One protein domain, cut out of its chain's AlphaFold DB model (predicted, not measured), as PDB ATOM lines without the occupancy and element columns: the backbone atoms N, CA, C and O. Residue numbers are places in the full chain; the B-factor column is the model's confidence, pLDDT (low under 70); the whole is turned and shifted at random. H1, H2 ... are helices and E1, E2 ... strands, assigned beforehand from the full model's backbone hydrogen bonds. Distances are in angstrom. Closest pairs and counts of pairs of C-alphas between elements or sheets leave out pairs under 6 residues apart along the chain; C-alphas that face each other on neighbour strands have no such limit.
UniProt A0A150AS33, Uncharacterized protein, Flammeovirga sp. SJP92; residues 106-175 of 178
ATOM      1  N   GLU A 106     193.544 223.353 224.757       93.88
ATOM      2  CA  GLU A 106     192.982 222.099 225.283       93.88
ATOM      3  C   GLU A 106     191.530 221.846 224.852       93.88
ATOM      4  O   GLU A 106     191.096 220.696 224.772       93.88
ATOM      5  N   HIS A 107     190.779 222.900 224.527       93.88
ATOM      6  CA  HIS A 107     189.394 222.781 224.072       93.88
ATOM      7  C   HIS A 107     189.292 222.288 222.626       93.88
ATOM      8  O   HIS A 107     188.254 221.765 222.223       93.88
ATOM      9  N   ILE A 108     190.363 222.424 221.840       93.69
ATOM     10  CA  ILE A 108     190.411 221.904 220.477       93.69
ATOM     11  C   ILE A 108     190.905 220.461 220.542       93.69
ATOM     12  O   ILE A 108     192.038 220.199 220.936       93.69
ATOM     13  N   LYS A 109     190.052 219.519 220.132       94.88
ATOM     14  CA  LYS A 109     190.407 218.092 220.044       94.88
ATOM     15  C   LYS A 109     190.613 217.637 218.608       94.88
ATOM     16  O   LYS A 109     191.555 216.903 218.321       94.88
ATOM     17  N   TYR A 110     189.750 218.110 217.714       93.75
ATOM     18  CA  TYR A 110     189.739 217.694 216.323       93.75
ATOM     19  C   TYR A 110     189.691 218.889 215.374       93.75
ATOM     20  O   TYR A 110     189.180 219.960 215.712       93.75
ATOM     21  N   CYS A 111     190.240 218.695 214.182       93.12
ATOM     22  CA  CYS A 111     190.243 219.670 213.103       93.12
ATOM     23  C   CYS A 111     189.849 219.003 211.781       93.12
ATOM     24  O   CYS A 111     190.199 217.849 211.519       93.12
ATOM     25  N   TYR A 112     189.178 219.764 210.921       90.38
ATOM     26  CA  TYR A 112     189.126 219.473 209.498       90.38
ATOM     27  C   TYR A 112     190.355 220.044 208.807       90.38
ATOM     28  O   TYR A 112     190.879 221.098 209.177       90.38
ATOM     29  N   ILE A 113     190.770 219.359 207.747       88.19
ATOM     30  CA  ILE A 113     191.779 219.840 206.811       88.19
ATOM     31  C   ILE A 113     191.049 220.378 205.579       88.19
ATOM     32  O   ILE A 113     190.456 219.613 204.811       88.19
ATOM     33  N   ARG A 114     191.125 221.690 205.367       82.88
ATOM     34  CA  ARG A 114     190.642 222.356 204.155       82.88
ATOM     35  C   ARG A 114     191.803 222.576 203.193       82.88
ATOM     36  O   ARG A 114     192.873 223.029 203.596       82.88
ATOM     37  N   LYS A 115     191.597 222.238 201.920       76.56
ATOM     38  CA  LYS A 115     192.637 222.275 200.878       76.56
ATOM     39  C   LYS A 115     192.287 223.284 199.787       76.56
ATOM     40  O   LYS A 115     191.118 223.424 199.432       76.56
ATOM     41  N   GLY A 116     193.301 223.941 199.228       64.12
ATOM     42  CA  GLY A 116     193.178 224.726 197.998       64.12
ATOM     43  C   GLY A 116     193.421 223.847 196.769       64.12
ATOM     44  O   GLY A 116     194.497 223.270 196.642       64.12
ATOM     45  N   GLY A 117     192.442 223.744 195.864       61.09
ATOM     46  CA  GLY A 117     192.597 223.078 194.562       61.09
ATOM     47  C   GLY A 117     192.346 221.561 194.517       61.09
ATOM     48  O   GLY A 117     192.012 220.913 195.511       61.09
ATOM     49  N   TYR A 118     192.458 221.007 193.305       54.25
ATOM     50  CA  TYR A 118     192.108 219.626 192.959       54.25
ATOM     51  C   TYR A 118     193.310 218.696 193.225       54.25
ATOM     52  O   TYR A 118     194.302 218.753 192.507       54.25
ATOM     53  N   TYR A 119     193.184 217.822 194.233       49.84
ATOM     54  CA  TYR A 119     194.048 216.666 194.549       49.84
ATOM     55  C   TYR A 119     195.331 216.877 195.394       49.84
ATOM     56  O   TYR A 119     196.222 217.644 195.051       49.84
ATOM     57  N   ARG A 120     195.473 216.062 196.460       50.25
ATOM     58  CA  ARG A 120     196.758 215.624 197.058       50.25
ATOM     59  C   ARG A 120     196.618 214.186 197.610       50.25
ATOM     60  O   ARG A 120     195.538 213.882 198.128       50.25
ATOM     61  N   PRO A 121     197.658 213.326 197.546       40.22
ATOM     62  CA  PRO A 121     197.543 211.895 197.854       40.22
ATOM     63  C   PRO A 121     197.092 211.587 199.295       40.22
ATOM     64  O   PRO A 121     197.498 212.262 200.240       40.22
ATOM     65  N   ASN A 122     196.297 210.521 199.440       46.28
ATOM     66  CA  ASN A 122     195.968 209.791 200.674       46.28
ATOM     67  C   ASN A 122     195.113 210.419 201.786       46.28
ATOM     68  O   ASN A 122     195.018 209.773 202.818       46.28
ATOM     69  N   PHE A 123     194.424 211.560 201.658       44.72
ATOM     70  CA  PHE A 123     193.627 212.046 202.806       44.72
ATOM     71  C   PHE A 123     192.416 212.918 202.437       44.72
ATOM     72  O   PHE A 123     192.548 213.895 201.690       44.72
ATOM     73  N   GLY A 124     191.254 212.568 203.006       53.12
ATOM     74  CA  GLY A 124     189.953 213.235 202.887       53.12
ATOM     75  C   GLY A 124     189.924 214.638 203.492       53.12
ATOM     76  O   GLY A 124     189.248 214.887 204.473       53.12
ATOM     77  N   GLY A 125     190.653 215.585 202.913       54.47
ATOM     78  CA  GLY A 125     190.311 216.995 203.099       54.47
ATOM     79  C   GLY A 125     189.032 217.326 202.330       54.47
ATOM     80  O   GLY A 125     188.649 216.580 201.426       54.47
ATOM     81  N   TYR A 126     188.394 218.447 202.644       59.34
ATOM     82  CA  TYR A 126     187.249 218.920 201.873       59.34
ATOM     83  C   TYR A 126     187.568 220.234 201.154       59.34
ATOM     84  O   TYR A 126     188.325 221.072 201.649       59.34
ATOM     85  N   THR A 127     187.018 220.382 199.952       57.22
ATOM     86  CA  THR A 127     187.041 221.625 199.170       57.22
ATOM     87  C   THR A 127     185.723 222.385 199.312       57.22
ATOM     88  O   THR A 127     185.734 223.609 199.381       57.22
ATOM     89  N   GLU A 128     184.602 221.656 199.408       63.81
ATOM     90  CA  GLU A 128     183.250 222.242 199.409       63.81
ATOM     91  C   GLU A 128     182.304 221.650 200.469       63.81
ATOM     92  O   GLU A 128     181.543 222.379 201.092       63.81
ATOM     93  N   SER A 129     182.334 220.331 200.704       73.12
ATOM     94  CA  SER A 129     181.389 219.648 201.605       73.12
ATOM     95  C   SER A 129     182.056 219.145 202.887       73.12
ATOM     96  O   SER A 129     182.683 218.086 202.881       73.12
ATOM     97  N   ILE A 130     181.852 219.859 203.994       79.44
ATOM     98  CA  ILE A 130     182.438 219.547 205.310       79.44
ATOM     99  C   ILE A 130     182.061 218.150 205.835       79.44
ATOM    100  O   ILE A 130     182.881 217.474 206.441       79.44
ATOM    101  N   TYR A 131     180.863 217.647 205.519       77.12
ATOM    102  CA  TYR A 131     180.404 216.311 205.936       77.12
ATOM    103  C   TYR A 131     181.148 215.150 205.252       77.12
ATOM    104  O   TYR A 131     181.003 214.004 205.666       77.12
ATOM    105  N   LYS A 132     181.918 215.426 204.189       75.06
ATOM    106  CA  LYS A 132     182.812 214.453 203.537       75.06
ATOM    107  C   LYS A 132     184.260 214.579 204.017       75.06
ATOM    108  O   LYS A 132     185.114 213.822 203.560       75.06
ATOM    109  N   ALA A 133     184.547 215.554 204.879       81.19
ATOM    110  CA  ALA A 133     185.875 215.756 205.422       81.19
ATOM    111  C   ALA A 133     186.228 214.636 206.407       81.19
ATOM    112  O   ALA A 133     185.408 214.201 207.214       81.19
ATOM    113  N   GLY A 134     187.483 214.216 206.372       83.25
ATOM    114  CA  GLY A 134     188.116 213.436 207.415       83.25
ATOM    115  C   GLY A 134     188.258 214.274 208.680       83.25
ATOM    116  O   GLY A 134     188.522 215.479 208.630       83.25
ATOM    117  N   VAL A 135     188.080 213.609 209.813       90.12
ATOM    118  CA  VAL A 135     188.272 214.167 211.149       90.12
ATOM    119  C   VAL A 135     189.676 213.794 211.605       90.12
ATOM    120  O   VAL A 135     190.010 212.612 211.669       90.12
ATOM    121  N   TYR A 136     190.495 214.794 211.909       90.44
ATOM    122  CA  TYR A 136     191.877 214.608 212.346       90.44
ATOM    123  C   TYR A 136     192.027 215.083 213.781       90.44
ATOM    124  O   TYR A 136     191.375 216.048 214.184       90.44
ATOM    125  N   THR A 137     192.913 214.447 214.545       94.50
ATOM    126  CA  THR A 137     193.383 215.029 215.808       94.50
ATOM    127  C   THR A 137     194.057 216.374 215.524       94.50
ATOM    128  O   THR A 137     194.551 216.611 214.413       94.50
ATOM    129  N   LYS A 138     194.070 217.293 216.496       94.50
ATOM    130  CA  LYS A 138     194.753 218.582 216.300       94.50
ATOM    131  C   LYS A 138     196.250 218.397 216.026       94.50
ATOM    132  O   LYS A 138     196.808 219.161 215.243       94.50
ATOM    133  N   GLU A 139     196.888 217.383 216.610       95.19
ATOM    134  CA  GLU A 139     198.303 217.063 216.427       95.19
ATOM    135  C   GLU A 139     198.587 216.669 214.974       95.19
ATOM    136  O   GLU A 139     199.450 217.273 214.325       95.19
ATOM    137  N   ASP A 140     197.811 215.723 214.438       91.50
ATOM    138  CA  ASP A 140     197.946 215.265 213.054       91.50
ATOM    139  C   ASP A 140     197.647 216.407 212.080       91.50
ATOM    140  O   ASP A 140     198.431 216.689 211.169       91.50
ATOM    141  N   ALA A 141     196.546 217.129 212.304       91.19
ATOM    142  CA  ALA A 141     196.136 218.248 211.465       91.19
ATOM    143  C   ALA A 141     197.209 219.349 211.407       91.19
ATOM    144  O   ALA A 141     197.565 219.822 210.323       91.19
ATOM    145  N   VAL A 142     197.779 219.728 212.555       93.44
ATOM    146  CA  VAL A 142     198.869 220.712 212.639       93.44
ATOM    147  C   VAL A 142     200.130 220.202 211.946       93.44
ATOM    148  O   VAL A 142     200.786 220.987 211.258       93.44
ATOM    149  N   SER A 143     200.466 218.917 212.069       91.69
ATOM    150  CA  SER A 143     201.597 218.311 211.353       91.69
ATOM    151  C   SER A 143     201.436 218.445 209.833       91.69
ATOM    152  O   SER A 143     202.325 218.965 209.146       91.69
ATOM    153  N   HIS A 144     200.253 218.111 209.310       87.50
ATOM    154  CA  HIS A 144     199.925 218.288 207.895       87.50
ATOM    155  C   HIS A 144     200.026 219.754 207.459       87.50
ATOM    156  O   HIS A 144     200.723 220.057 206.488       87.50
ATOM    157  N   ALA A 145     199.397 220.675 208.191       89.50
ATOM    158  CA  ALA A 145     199.414 222.097 207.854       89.50
ATOM    159  C   ALA A 145     200.819 222.711 207.939       89.50
ATOM    160  O   ALA A 145     201.155 223.594 207.154       89.50
ATOM    161  N   LYS A 146     201.693 222.247 208.840       89.44
ATOM    162  CA  LYS A 146     203.088 222.717 208.898       89.44
ATOM    163  C   LYS A 146     203.845 222.405 207.607       89.44
ATOM    164  O   LYS A 146     204.551 223.283 207.118       89.44
ATOM    165  N   SER A 147     203.648 221.209 207.049       85.62
ATOM    166  CA  SER A 147     204.341 220.743 205.837       85.62
ATOM    167  C   SER A 147     203.838 221.356 204.522       85.62
ATOM    168  O   SER A 147     204.554 221.324 203.526       85.62
ATOM    169  N   CYS A 148     202.627 221.924 204.494       84.50
ATOM    170  CA  CYS A 148     202.021 222.448 203.272       84.50
ATOM    171  C   CYS A 148     201.276 223.764 203.528       84.50
ATOM    172  O   CYS A 148     200.333 223.811 204.313       84.50
ATOM    173  N   ARG A 149     201.678 224.836 202.830       83.81
ATOM    174  CA  ARG A 149     201.092 226.180 202.985       83.81
ATOM    175  C   ARG A 149     199.663 226.308 202.445       83.81
ATOM    176  O   ARG A 149     198.939 227.179 202.910       83.81
ATOM    177  N   ASP A 150     199.248 225.422 201.540       81.94
ATOM    178  CA  ASP A 150     197.911 225.433 200.915       81.94
ATOM    179  C   ASP A 150     196.845 224.699 201.748       81.94
ATOM    180  O   ASP A 150     195.764 224.360 201.251       81.94
ATOM    181  N   ILE A 151     197.183 224.365 202.994       84.94
ATOM    182  CA  ILE A 151     196.308 223.677 203.931       84.94
ATOM    183  C   ILE A 151     195.894 224.647 205.030       84.94
ATOM    184  O   ILE A 151     196.730 225.233 205.722       84.94
ATOM    185  N   TRP A 152     194.584 224.731 205.240       86.38
ATOM    186  CA  TRP A 152     193.979 225.447 206.354       86.38
ATOM    187  C   TRP A 152     193.310 224.466 207.301       86.38
ATOM    188  O   TRP A 152     192.786 223.430 206.886       86.38
ATOM    189  N   LEU A 153     193.343 224.803 208.586       90.00
ATOM    190  CA  LEU A 153     192.703 224.016 209.626       90.00
ATOM    191  C   LEU A 153     191.444 224.719 210.094       90.00
ATOM    192  O   LEU A 153     191.475 225.904 210.430       90.00
ATOM    193  N   GLU A 154     190.361 223.962 210.162       90.94
ATOM    194  CA  GLU A 154     189.111 224.415 210.749       90.94
ATOM    195  C   GLU A 154     188.815 223.577 211.985       90.94
ATOM    196  O   GLU A 154     188.900 222.350 211.962       90.94
ATOM    197  N   ARG A 155     188.526 224.253 213.093       93.44
ATOM    198  CA  ARG A 155     188.300 223.612 214.389       93.44
ATOM    199  C   ARG A 155     186.933 222.953 214.360       93.44
ATOM    200  O   ARG A 155     185.980 223.565 213.889       93.44
ATOM    201  N   ILE A 156     186.843 221.740 214.884       92.62
ATOM    202  CA  ILE A 156     185.576 221.020 214.932       92.62
ATOM    203  C   ILE A 156     184.869 221.344 216.242       92.62
ATOM    204  O   ILE A 156     185.377 221.015 217.316       92.62
ATOM    205  N   ASP A 157     183.684 221.938 216.137       93.38
ATOM    206  CA  ASP A 157     182.687 221.865 217.198       93.38
ATOM    207  C   ASP A 157     182.020 220.484 217.143       93.38
ATOM    208  O   ASP A 157     181.488 220.061 216.112       93.38
ATOM    209  N   ILE A 158     182.114 219.737 218.243       92.06
ATOM    210  CA  ILE A 158     181.663 218.342 218.294       92.06
ATOM    211  C   ILE A 158     180.138 218.256 218.180       92.06
ATOM    212  O   ILE A 158     179.623 217.329 217.551       92.06
ATOM    213  N   GLU A 159     179.409 219.189 218.788       94.19
ATOM    214  CA  GLU A 159     177.952 219.180 218.756       94.19
ATOM    215  C   GLU A 159     177.463 219.505 217.348       94.19
ATOM    216  O   GLU A 159     176.671 218.741 216.788       94.19
ATOM    217  N   GLU A 160     178.006 220.560 216.738       92.94
ATOM    218  CA  GLU A 160     177.682 220.954 215.366       92.94
ATOM    219  C   GLU A 160     178.011 219.837 214.366       92.94
ATOM    220  O   GLU A 160     177.158 219.449 213.561       92.94
ATOM    221  N   HIS A 161     179.208 219.247 214.455       91.75
ATOM    222  CA  HIS A 161     179.608 218.137 213.590       91.75
ATOM    223  C   HIS A 161     178.626 216.968 213.668       91.75
ATOM    224  O   HIS A 161     178.173 216.453 212.643       91.75
ATOM    225  N   ASN A 162     178.264 216.559 214.883       93.12
ATOM    226  CA  ASN A 162     177.352 215.443 215.084       93.12
ATOM    227  C   ASN A 162     175.956 215.738 214.517       93.12
ATOM    228  O   ASN A 162     175.313 214.826 213.994       93.12
ATOM    229  N   GLN A 163     175.487 216.987 214.578       95.38
ATOM    230  CA  GLN A 163     174.221 217.380 213.950       95.38
ATOM    231  C   GLN A 163     174.287 217.296 212.422       95.38
ATOM    232  O   GLN A 163     173.363 216.765 211.803       95.38
ATOM    233  N   ILE A 164     175.390 217.737 211.810       90.69
ATOM    234  CA  ILE A 164     175.613 217.618 210.360       90.69
ATOM    235  C   ILE A 164     175.547 216.148 209.925       90.69
ATOM    236  O   ILE A 164     174.860 215.817 208.956       90.69
ATOM    237  N   ILE A 165     176.219 215.254 210.656       91.38
ATOM    238  CA  ILE A 165     176.222 213.819 210.351       91.38
ATOM    239  C   ILE A 165     174.824 213.213 210.508       91.38
ATOM    240  O   ILE A 165     174.360 212.528 209.599       91.38
ATOM    241  N   LYS A 166     174.117 213.500 211.608       94.25
ATOM    242  CA  LYS A 166     172.746 213.006 211.833       94.25
ATOM    243  C   LYS A 166     171.782 213.458 210.743       94.25
ATOM    244  O   LYS A 166     171.048 212.639 210.201       94.25
ATOM    245  N   SER A 167     171.823 214.741 210.387       93.38
ATOM    246  CA  SER A 167     171.027 215.291 209.287       93.38
ATOM    247  C   SER A 167     171.308 214.549 207.978       93.38
ATOM    248  O   SER A 167     170.386 214.183 207.248       93.38
ATOM    249  N   LYS A 168     172.582 214.229 207.711       91.06
ATOM    250  CA  LYS A 168     172.954 213.495 206.503       91.06
ATOM    251  C   LYS A 168     172.501 212.034 206.512       91.06
ATOM    252  O   LYS A 168     172.137 211.530 205.453       91.06
ATOM    253  N   ILE A 169     172.504 211.372 207.669       92.25
ATOM    254  CA  ILE A 169     171.961 210.016 207.827       92.25
ATOM    255  C   ILE A 169     170.470 210.007 207.474       92.25
ATOM    256  O   ILE A 169     170.075 209.245 206.600       92.25
ATOM    257  N   ILE A 170     169.683 210.919 208.053       94.38
ATOM    258  CA  ILE A 170     168.236 211.029 207.793       94.38
ATOM    259  C   ILE A 170     167.955 211.271 206.300       94.38
ATOM    260  O   ILE A 170     167.091 210.625 205.706       94.38
ATOM    261  N   ASP A 171     168.711 212.173 205.662       93.00
ATOM    262  CA  ASP A 171     168.604 212.430 204.220       93.00
ATOM    263  C   ASP A 171     168.879 211.170 203.386       93.00
ATOM    264  O   ASP A 171     168.177 210.910 202.409       93.00
ATOM    265  N   LEU A 172     169.888 210.376 203.753       92.75
ATOM    266  CA  LEU A 172     170.224 209.142 203.041       92.75
ATOM    267  C   LEU A 172     169.181 208.043 203.264       92.75
ATOM    268  O   LEU A 172     168.789 207.390 202.299       92.75
ATOM    269  N   GLU A 173     168.703 207.872 204.497       94.00
ATOM    270  CA  GLU A 173     167.651 206.908 204.845       94.00
ATOM    271  C   GLU A 173     166.368 207.159 204.045       94.00
ATOM    272  O   GLU A 173     165.770 206.216 203.533       94.00
ATOM    273  N   SER A 174     165.995 208.427 203.837       93.75
ATOM    274  CA  SER A 174     164.803 208.802 203.060       93.75
ATOM    275  C   SER A 174     164.830 208.376 201.585       93.75
ATOM    276  O   SER A 174     163.798 208.388 200.917       93.75
ATOM    277  N   ARG A 175     166.008 208.018 201.058       92.25
ATOM    278  CA  ARG A 175     166.221 207.640 199.651       92.25
ATOM    279  C   ARG A 175     166.313 206.131 199.448       92.25
ATOM    280  O   ARG A 175     166.500 205.692 198.313       92.25
TER     281      ARG A 175
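This is residues 106 to 175 of the 178 residues of an uncharacterized protein of Flammeovirga sp. SJP92 (UniProt A0A150AS33). A small three-stranded sheet has the helix H1 packed over one face, while a longer helix, H2, leads away from this body, with residues 169 to 175 sticking out. A long loop, residues 116 to 134, joins E1 to E2. You will find 70 printed residues with two named helices and three named strands, in chain order E1, E2, H1, E3, H2; the sheet's order is E2, E1, E3, antiparallel, and the class is mixed, helices and strands. The whole is only just compact, close to loose, with a radius of gyration of the C-alphas of 13.2 A, and flat, spanning 41 by 32 by 16 A.

Start at E1, residues 110 to 115, the inner strand. E2, residues 135 to 137, forms a hairpin with it; look for N 111 and O 136, 2.9 A apart. On the other side of E1 is E3, residues 151 to 155, antiparallel, with N 112 and O 154 2.8 A apart. H1, residues 138 to 147, is on the sheet at a height of 8.1 A, making two layers, a helix on one face of a sheet. It lies over E1, along the strands, at 4 degrees to E1 on the local plane; the closest C-alphas are those of Tyr 110 and Lys 138, 5.1 A apart. E2, H1 and E3 form a split strand-helix-strand unit, two strands running the same way with E1 between them, and its crossover is right-handed. H2, residues 158 to 173, is not on the sheet, and is apart from H1. In H1 and H2 every O i to N i+4 pair is within hydrogen-bond range.

Find C-alpha 110 at (189.739, 217.694, 216.323); from there E1 runs 16.4 A. E2 covers 7.0 A, H1 14.4 A and E3 13.2 A. H2 runs 22.5 A to C-alpha 173 at (167.651, 206.908, 204.845).

The C-alphas farthest apart, those of Ser 147 and Ser 174, are 41.4 A apart. The printed part has no cut; the link from E1 to E2 is long. Look at residues 116 to 128 for pLDDT under 70; the mean of the printed part is 83.0.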